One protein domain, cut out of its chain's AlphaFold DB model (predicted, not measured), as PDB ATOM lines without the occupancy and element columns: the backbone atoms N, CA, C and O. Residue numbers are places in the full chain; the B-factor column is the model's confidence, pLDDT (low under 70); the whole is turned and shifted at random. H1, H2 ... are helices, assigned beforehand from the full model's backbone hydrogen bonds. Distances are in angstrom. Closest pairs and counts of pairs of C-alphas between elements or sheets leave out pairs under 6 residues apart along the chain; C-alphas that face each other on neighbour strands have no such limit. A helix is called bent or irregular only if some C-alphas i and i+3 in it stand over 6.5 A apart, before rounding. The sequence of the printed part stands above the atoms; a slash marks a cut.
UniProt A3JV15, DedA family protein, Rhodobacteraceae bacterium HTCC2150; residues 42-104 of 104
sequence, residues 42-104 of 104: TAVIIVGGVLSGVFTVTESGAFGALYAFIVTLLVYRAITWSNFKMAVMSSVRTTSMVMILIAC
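Overview. This is residues 42 to 104 of the 104 residues of the protein "DedA family protein" of Rhodobacteraceae bacterium HTCC2150 (UniProt A3JV15). The model is an open, flat V: one arm is a helical hairpin in which H1 folds back along H2, and the other arm is the single long helix H3. The turn of the V lies at residues 75 to 80, which link H2 to H3; residues 85 to 104, most of H3 and the last residue, stick out free with open space between the arms. The printed part has 63 residues with three named helices, in the order H1, H2, H3, and no named strand; the class is all helix. The whole is loose, with a radius of gyration of the C-alphas of 14.1 A, and the C-alphas span 40 by 36 by 13 A along their three main axes.

Along the chain. The printed part begins with H1, residues 42 to 51, from Thr 42 to Leu 51. C-alpha 42 is at (1.500, -21.012, -4.990) and C-alpha 51 at (-12.106, -17.816, -2.661), 14.2 A from each other, and the N-to-C direction of H1 runs almost wholly toward lower x. Residues 52 to 56 follow, and then comes H2, residues 57 to 74, from Val 57 to Leu 74. H2 has 18 residues and is 25.5 A long from first to last C-alpha; it starts at C-alpha 57, (-9.838, -26.514, 0.052), and runs toward higher x and lower z to C-alpha 74, (11.571, -26.120, -13.863). Residues 75 to 80 lead on to H3, residues 81 to 103, from Trp 81 to Ala 103. H3 is the longest helix, with 23 residues and 32.5 A from first to last C-alpha. It starts at C-alpha 81, (16.248, -37.258, -4.835), and runs toward lower x and higher z to C-alpha 103, (-5.309, -34.941, 19.432). No helix is bent or irregular.

Arrangement. H1 and H2 touch, with 16 pairs of C-alphas within 8 A. Their closest C-alphas are those of Ile 46 and Ser 60, 5.1 A apart. Their lines stand at a shallow tilt of 21 degrees, and they run opposite ways, with 10.8 A from centre to centre. A tight link of 5 residues joins them, and the two form a helical hairpin. H2 and H3 follow each other in the chain through a short link of 6 residues, yet they are apart: no C-alpha of the one is within 8 A of the other. H1 and H3 are apart too, and H3 touches no helix. In H1, H2 and H3 every pair of backbone O of residue i and N of residue i+4 inside the helix is within hydrogen-bond range.

Size, cuts and confidence. The outline is flat, with 13 A as the smallest of its three spans. The two C-alphas farthest apart are those of Leu 74, where H2 ends, and Cys 104, the chain's last residue, at 40.9 A. The first and last printed C-alphas, those of Thr 42 and Cys 104, are 31.5 A apart. Residues 73 to 78 stand free, and so do residues 85 to 104, of which 85 to 103 belong to H3. Without these stretches the body has 37 residues and spans 36 by 15 by 10 A, with a radius of gyration of 11.5 A. The printed part has no cut, and neither link is long. The mean pLDDT of the printed part is 90.6; one printed residue, Cys 104, is under 70.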
ATOM      1  N   THR A  42       2.096 -19.868  -5.707       91.31
ATOM      2  CA  THR A  42       1.500 -21.012  -4.990       91.31
ATOM      3  C   THR A  42       0.375 -20.565  -4.048       91.31
ATOM      4  O   THR A  42      -0.709 -21.147  -4.054       91.31
ATOM      5  N   ALA A  43       0.595 -19.485  -3.291       91.31
ATOM      6  CA  ALA A  43      -0.387 -18.934  -2.366       91.31
ATOM      7  C   ALA A  43      -1.597 -18.354  -3.107       91.31
ATOM      8  O   ALA A  43      -2.730 -18.537  -2.671       91.31
ATOM      9  N   VAL A  44      -1.367 -17.709  -4.253       92.44
ATOM     10  CA  VAL A  44      -2.439 -17.167  -5.098       92.44
ATOM     11  C   VAL A  44      -3.302 -18.288  -5.679       92.44
ATOM     12  O   VAL A  44      -4.519 -18.155  -5.688       92.44
ATOM     13  N   ILE A  45      -2.712 -19.408  -6.106       91.50
ATOM     14  CA  ILE A  45      -3.468 -20.566  -6.614       91.50
ATOM     15  C   ILE A  45      -4.346 -21.168  -5.515       91.50
ATOM     16  O   ILE A  45      -5.514 -21.458  -5.757       91.50
ATOM     17  N   ILE A  46      -3.808 -21.325  -4.301       93.25
ATOM     18  CA  ILE A  46      -4.552 -21.914  -3.184       93.25
ATOM     19  C   ILE A  46      -5.656 -20.962  -2.719       93.25
ATOM     20  O   ILE A  46      -6.830 -21.316  -2.740       93.25
ATOM     21  N   VAL A  47      -5.297 -19.741  -2.319       93.31
ATOM     22  CA  VAL A  47      -6.252 -18.775  -1.756       93.31
ATOM     23  C   VAL A  47      -7.230 -18.312  -2.828       93.31
ATOM     24  O   VAL A  47      -8.433 -18.302  -2.598       93.31
ATOM     25  N   GLY A  48      -6.736 -17.980  -4.020       91.75
ATOM     26  CA  GLY A  48      -7.571 -17.571  -5.144       91.75
ATOM     27  C   GLY A  48      -8.496 -18.689  -5.615       91.75
ATOM     28  O   GLY A  48      -9.673 -18.426  -5.842       91.75
ATOM     29  N   GLY A  49      -8.014 -19.932  -5.704       89.56
ATOM     30  CA  GLY A  49      -8.824 -21.089  -6.102       89.56
ATOM     31  C   GLY A  49      -9.967 -21.388  -5.132       89.56
ATOM     32  O   GLY A  49     -11.084 -21.653  -5.573       89.56
ATOM     33  N   VAL A  50      -9.709 -21.257  -3.826       93.94
ATOM     34  CA  VAL A  50     -10.734 -21.427  -2.785       93.94
ATOM     35  C   VAL A  50     -11.716 -20.252  -2.763       93.94
ATOM     36  O   VAL A  50     -12.923 -20.471  -2.768       93.94
ATOM     37  N   LEU A  51     -11.235 -19.000  -2.761       92.00
ATOM     38  CA  LEU A  51     -12.106 -17.816  -2.661       92.00
ATOM     39  C   LEU A  51     -12.965 -17.595  -3.910       92.00
ATOM     40  O   LEU A  51     -14.075 -17.085  -3.800       92.00
ATOM     41  N   SER A  52     -12.467 -17.968  -5.090       89.75
ATOM     42  CA  SER A  52     -13.241 -17.893  -6.336       89.75
ATOM     43  C   SER A  52     -14.296 -18.997  -6.465       89.75
ATOM     44  O   SER A  52     -15.113 -18.940  -7.379       89.75
ATOM     45  N   GLY A  53     -14.293 -19.993  -5.570       85.50
ATOM     46  CA  GLY A  53     -15.216 -21.128  -5.610       85.50
ATOM     47  C   GLY A  53     -14.952 -22.110  -6.755       85.50
ATOM     48  O   GLY A  53     -15.795 -22.958  -7.028       85.50
ATOM     49  N   VAL A  54     -13.799 -22.004  -7.427       87.88
ATOM     50  CA  VAL A  54     -13.414 -22.905  -8.526       87.88
ATOM     51  C   VAL A  54     -13.020 -24.282  -7.989       87.88
ATOM     52  O   VAL A  54     -13.301 -25.290  -8.632       87.88
ATOM     53  N   PHE A  55     -12.392 -24.333  -6.811       87.56
ATOM     54  CA  PHE A  55     -11.919 -25.563  -6.183       87.56
ATOM     55  C   PHE A  55     -12.256 -25.596  -4.693       87.56
ATOM     56  O   PHE A  55     -12.312 -24.564  -4.020       87.56
ATOM     57  N   THR A  56     -12.422 -26.799  -4.150       93.19
ATOM     58  CA  THR A  56     -12.507 -27.002  -2.699       93.19
ATOM     59  C   THR A  56     -11.130 -26.898  -2.038       93.19
ATOM     60  O   THR A  56     -10.096 -27.062  -2.685       93.19
ATOM     61  N   VAL A  57     -11.093 -26.674  -0.717       89.62
ATOM     62  CA  VAL A  57      -9.838 -26.514   0.052       89.62
ATOM     63  C   VAL A  57      -8.871 -27.684  -0.171       89.62
ATOM     64  O   VAL A  57      -7.662 -27.486  -0.304       89.62
ATOM     65  N   THR A  58      -9.400 -28.905  -0.257       92.25
ATOM     66  CA  THR A  58      -8.615 -30.124  -0.475       92.25
ATOM     67  C   THR A  58      -8.063 -30.226  -1.896       92.25
ATOM     68  O   THR A  58      -6.899 -30.585  -2.072       92.25
ATOM     69  N   GLU A  59      -8.851 -29.865  -2.911       92.69
ATOM     70  CA  GLU A  59      -8.413 -29.873  -4.315       92.69
ATOM     71  C   GLU A  59      -7.382 -28.773  -4.572       92.69
ATOM     72  O   GLU A  59      -6.327 -29.031  -5.154       92.69
ATOM     73  N   SER A  60      -7.619 -27.564  -4.054       91.50
ATOM     74  CA  SER A  60      -6.665 -26.455  -4.119       91.50
ATOM     75  C   SER A  60      -5.315 -26.809  -3.503       91.50
ATOM     76  O   SER A  60      -4.280 -26.430  -4.048       91.50
ATOM     77  N   GLY A  61      -5.301 -27.565  -2.401       91.56
ATOM     78  CA  GLY A  61      -4.065 -28.066  -1.799       91.56
ATOM     79  C   GLY A  61      -3.285 -28.996  -2.734       91.56
ATOM     80  O   GLY A  61      -2.069 -28.846  -2.872       91.56
ATOM     81  N   ALA A  62      -3.974 -29.907  -3.428       92.88
ATOM     82  CA  ALA A  62      -3.350 -30.809  -4.396       92.88
ATOM     83  C   ALA A  62      -2.757 -30.046  -5.595       92.88
ATOM     84  O   ALA A  62      -1.598 -30.269  -5.955       92.88
ATOM     85  N   PHE A  63      -3.503 -29.093  -6.165       94.00
ATOM     86  CA  PHE A  63      -3.007 -28.238  -7.249       94.00
ATOM     87  C   PHE A  63      -1.855 -27.331  -6.801       94.00
ATOM     88  O   PHE A  63      -0.887 -27.161  -7.542       94.00
ATOM     89  N   GLY A  64      -1.911 -26.795  -5.578       93.94
ATOM     90  CA  GLY A  64      -0.832 -26.003  -4.989       93.94
ATOM     91  C   GLY A  64       0.460 -26.806  -4.822       93.94
ATOM     92  O   GLY A  64       1.531 -26.332  -5.202       93.94
ATOM     93  N   ALA A  65       0.367 -28.044  -4.326       92.75
ATOM     94  CA  ALA A  65       1.509 -28.949  -4.203       92.75
ATOM     95  C   ALA A  65       2.090 -29.340  -5.571       92.75
ATOM     96  O   ALA A  65       3.311 -29.324  -5.748       92.75
ATOM     97  N   LEU A  66       1.232 -29.634  -6.554       93.88
ATOM     98  CA  LEU A  66       1.653 -29.934  -7.921       93.88
ATOM     99  C   LEU A  66       2.374 -28.740  -8.559       93.88
ATOM    100  O   LEU A  66       3.456 -28.899  -9.122       93.88
ATOM    101  N   TYR A  67       1.820 -27.535  -8.424       94.06
ATOM    102  CA  TYR A  67       2.446 -26.318  -8.928       94.06
ATOM    103  C   TYR A  67       3.795 -26.052  -8.246       94.06
ATOM    104  O   TYR A  67       4.788 -25.813  -8.932       94.06
ATOM    105  N   ALA A  68       3.877 -26.177  -6.916       91.38
ATOM    106  CA  ALA A  68       5.132 -26.030  -6.180       91.38
ATOM    107  C   ALA A  68       6.196 -27.042  -6.639       91.38
ATOM    108  O   ALA A  68       7.366 -26.686  -6.797       91.38
ATOM    109  N   PHE A  69       5.795 -28.287  -6.910       90.88
ATOM    110  CA  PHE A  69       6.682 -29.312  -7.452       90.88
ATOM    111  C   PHE A  69       7.208 -28.929  -8.843       90.88
ATOM    112  O   PHE A  69       8.418 -28.953  -9.067       90.88
ATOM    113  N   ILE A  70       6.324 -28.497  -9.748       91.06
ATOM    114  CA  ILE A  70       6.685 -28.067 -11.109       91.06
ATOM    115  C   ILE A  70       7.620 -26.853 -11.076       91.06
ATOM    116  O   ILE A  70       8.646 -26.854 -11.753       91.06
ATOM    117  N   VAL A  71       7.318 -25.835 -10.265       91.31
ATOM    118  CA  VAL A  71       8.160 -24.636 -10.120       91.31
ATOM    119  C   VAL A  71       9.535 -24.998  -9.561       91.31
ATOM    120  O   VAL A  71      10.555 -24.528 -10.063       91.31
ATOM    121  N   THR A  72       9.595 -25.884  -8.567       88.62
ATOM    122  CA  THR A  72      10.874 -26.341  -8.000       88.62
ATOM    123  C   THR A  72      11.719 -27.095  -9.027       88.62
ATOM    124  O   THR A  72      12.946 -26.973  -9.035       88.62
ATOM    125  N   LEU A  73      11.071 -27.846  -9.919       86.12
ATOM    126  CA  LEU A  73      11.733 -28.642 -10.947       86.12
ATOM    127  C   LEU A  73      12.188 -27.790 -12.143       86.12
ATOM    128  O   LEU A  73      13.324 -27.936 -12.590       86.12
ATOM    129  N   LEU A  74      11.333 -26.891 -12.638       84.75
ATOM    130  CA  LEU A  74      11.571 -26.120 -13.863       84.75
ATOM    131  C   LEU A  74      12.230 -24.759 -13.621       84.75
ATOM    132  O   LEU A  74      13.109 -24.376 -14.386       84.75
ATOM    133  N   VAL A  75      11.819 -24.027 -12.580       85.38
ATOM    134  CA  VAL A  75      12.320 -22.667 -12.306       85.38
ATOM    135  C   VAL A  75      13.566 -22.724 -11.437       85.38
ATOM    136  O   VAL A  75      14.612 -22.206 -11.815       85.38
ATOM    137  N   TYR A  76      13.469 -23.376 -10.275       83.62
ATOM    138  CA  TYR A  76      14.594 -23.445  -9.339       83.62
ATOM    139  C   TYR A  76      15.599 -24.535  -9.707       83.62
ATOM    140  O   TYR A  76      16.753 -24.461  -9.292       83.62
ATOM    141  N   ARG A  77      15.167 -25.552 -10.467       81.69
ATOM    142  CA  ARG A  77      15.982 -26.700 -10.894       81.69
ATOM    143  C   ARG A  77      16.786 -27.323  -9.741       81.69
ATOM    144  O   ARG A  77      17.884 -27.836  -9.929       81.69
ATOM    145  N   ALA A  78      16.219 -27.277  -8.535       76.50
ATOM    146  CA  ALA A  78      16.887 -27.626  -7.279       76.50
ATOM    147  C   ALA A  78      16.536 -29.043  -6.783       76.50
ATOM    148  O   ALA A  78      16.928 -29.454  -5.683       76.50
ATOM    149  N   ILE A  79      15.772 -29.797  -7.582       77.56
ATOM    150  CA  ILE A  79      15.318 -31.143  -7.238       77.56
ATOM    151  C   ILE A  79      16.469 -32.145  -7.396       77.56
ATOM    152  O   ILE A  79      16.928 -32.463  -8.490       77.56
ATOM    153  N   THR A  80      16.920 -32.672  -6.262       85.31
ATOM    154  CA  THR A  80      17.666 -33.930  -6.168       85.31
ATOM    155  C   THR A  80      16.820 -34.920  -5.368       85.31
ATOM    156  O   THR A  80      16.006 -34.512  -4.535       85.31
ATOM    157  N   TRP A  81      17.004 -36.229  -5.574       86.50
ATOM    158  CA  TRP A  81      16.248 -37.258  -4.835       86.50
ATOM    159  C   TRP A  81      16.415 -37.138  -3.310       86.50
ATOM    160  O   TRP A  81      15.496 -37.428  -2.544       86.50
ATOM    161  N   SER A  82      17.585 -36.665  -2.871       87.69
ATOM    162  CA  SER A  82      17.860 -36.354  -1.468       87.69
ATOM    163  C   SER A  82      17.015 -35.176  -0.971       87.69
ATOM    164  O   SER A  82      16.288 -35.316   0.013       87.69
ATOM    165  N   ASN A  83      17.031 -34.048  -1.692       88.38
ATOM    166  CA  ASN A  83      16.279 -32.847  -1.318       88.38
ATOM    167  C   ASN A  83      14.767 -33.095  -1.322       88.38
ATOM    168  O   ASN A  83      14.065 -32.622  -0.432       88.38
ATOM    169  N   PHE A  84      14.266 -33.884  -2.277       88.69
ATOM    170  CA  PHE A  84      12.859 -34.271  -2.319       88.69
ATOM    171  C   PHE A  84      12.455 -35.072  -1.073       88.69
ATOM    172  O   PHE A  84      11.498 -34.710  -0.391       88.69
ATOM    173  N   LYS A  85      13.226 -36.110  -0.712       91.69
ATOM    174  CA  LYS A  85      12.985 -36.879   0.520       91.69
ATOM    175  C   LYS A  85      13.060 -36.000   1.766       91.69
ATOM    176  O   LYS A  85      12.217 -36.126   2.649       91.69
ATOM    177  N   MET A  86      14.025 -35.086   1.828       92.38
ATOM    178  CA  MET A  86      14.159 -34.148   2.943       92.38
ATOM    179  C   MET A  86      12.940 -33.220   3.071       92.38
ATOM    180  O   MET A  86      12.455 -33.008   4.186       92.38
ATOM    181  N   ALA A  87      12.418 -32.712   1.952       91.31
ATOM    182  CA  ALA A  87      11.227 -31.868   1.925       91.31
ATOM    183  C   ALA A  87       9.990 -32.632   2.420       91.31
ATOM    184  O   ALA A  87       9.300 -32.159   3.319       91.31
ATOM    185  N   VAL A  88       9.761 -33.851   1.917       92.88
ATOM    186  CA  VAL A  88       8.638 -34.701   2.353       92.88
ATOM    187  C   VAL A  88       8.734 -35.023   3.846       92.88
ATOM    188  O   VAL A  88       7.759 -34.844   4.573       92.88
ATOM    189  N   MET A  89       9.908 -35.434   4.332       95.19
ATOM    190  CA  MET A  89      10.111 -35.739   5.754       95.19
ATOM    191  C   MET A  89       9.883 -34.517   6.651       95.19
ATOM    192  O   MET A  89       9.324 -34.648   7.740       95.19
ATOM    193  N   SER A  90      10.281 -33.327   6.197       94.06
ATOM    194  CA  SER A  90      10.039 -32.074   6.922       94.06
ATOM    195  C   SER A  90       8.553 -31.717   6.964       94.06
ATOM    196  O   SER A  90       8.043 -31.350   8.025       94.06
ATOM    197  N   SER A  91       7.836 -31.891   5.849       93.62
ATOM    198  CA  SER A  91       6.384 -31.703   5.797       93.62
ATOM    199  C   SER A  91       5.666 -32.657   6.750       93.62
ATOM    200  O   SER A  91       4.884 -32.206   7.582       93.62
ATOM    201  N   VAL A  92       5.995 -33.955   6.716       95.88
ATOM    202  CA  VAL A  92       5.399 -34.962   7.611       95.88
ATOM    203  C   VAL A  92       5.670 -34.637   9.077       95.88
ATOM    204  O   VAL A  92       4.747 -34.700   9.880       95.88
ATOM    205  N   ARG A  93       6.903 -34.247   9.431       95.69
ATOM    206  CA  ARG A  93       7.258 -33.850  10.804       95.69
ATOM    207  C   ARG A  93       6.411 -32.679  11.298       95.69
ATOM    208  O   ARG A  93       5.988 -32.667  12.447       95.69
ATOM    209  N   THR A  94       6.190 -31.688  10.441       94.62
ATOM    210  CA  THR A  94       5.413 -30.501  10.813       94.62
ATOM    211  C   THR A  94       3.945 -30.872  11.003       94.62
ATOM    212  O   THR A  94       3.349 -30.534  12.024       94.62
ATOM    213  N   THR A  95       3.378 -31.645  10.073       94.38
ATOM    214  CA  THR A  95       1.996 -32.125  10.171       94.38
ATOM    215  C   THR A  95       1.790 -33.036  11.381       94.38
ATOM    216  O   THR A  95       0.771 -32.918  12.055       94.38
ATOM    217  N   SER A  96       2.745 -33.914  11.706       95.31
ATOM    218  CA  SER A  96       2.629 -34.816  12.857       95.31
ATOM    219  C   SER A  96       2.679 -34.068  14.187       95.31
ATOM    220  O   SER A  96       1.877 -34.366  15.066       95.31
ATOM    221  N   MET A  97       3.549 -33.061  14.323       95.62
ATOM    222  CA  MET A  97       3.565 -32.187  15.501       95.62
ATOM    223  C   MET A  97       2.211 -31.499  15.705       95.62
ATOM    224  O   MET A  97       1.690 -31.503  16.816       95.62
ATOM    225  N   VAL A  98       1.614 -30.960  14.637       94.94
ATOM    226  CA  VAL A  98       0.299 -30.300  14.708       94.94
ATOM    227  C   VAL A  98      -0.811 -31.296  15.051       94.94
ATOM    228  O   VAL A  98      -1.617 -31.020  15.932       94.94
ATOM    229  N   MET A  99      -0.838 -32.470  14.412       94.75
ATOM    230  CA  MET A  99      -1.849 -33.499  14.688       94.75
ATOM    231  C   MET A  99      -1.786 -34.011  16.130       94.75
ATOM    232  O   MET A  99      -2.830 -34.203  16.740       94.75
ATOM    233  N   ILE A 100      -0.586 -34.190  16.697       95.69
ATOM    234  CA  ILE A 100      -0.425 -34.578  18.107       95.69
ATOM    235  C   ILE A 100      -0.978 -33.488  19.030       95.69
ATOM    236  O   ILE A 100      -1.704 -33.803  19.962       95.69
ATOM    237  N   LEU A 101      -0.685 -32.213  18.750       94.88
ATOM    238  CA  LEU A 101      -1.196 -31.094  19.550       94.88
ATOM    239  C   LEU A 101      -2.723 -30.958  19.508       94.88
ATOM    240  O   LEU A 101      -3.290 -30.467  20.471       94.88
ATOM    241  N   ILE A 102      -3.371 -31.338  18.403       94.31
ATOM    242  CA  ILE A 102      -4.839 -31.303  18.271       94.31
ATOM    243  C   ILE A 102      -5.487 -32.536  18.919       94.31
ATOM    244  O   ILE A 102      -6.618 -32.461  19.387       94.31
ATOM    245  N   ALA A 103      -4.803 -33.684  18.889       91.12
ATOM    246  CA  ALA A 103      -5.309 -34.941  19.432       91.12
ATOM    247  C   ALA A 103      -5.195 -35.045  20.965       91.12
ATOM    248  O   ALA A 103      -5.898 -35.865  21.556       91.12
ATOM    249  N   CYS A 104      -4.300 -34.269  21.582       69.56
ATOM    250  CA  CYS A 104      -4.185 -34.112  23.035       69.56
ATOM    251  C   CYS A 104      -5.141 -33.034  23.557       69.56
ATOM    252  O   CYS A 104      -5.696 -33.257  24.655       69.56
TER     253      CYS A 104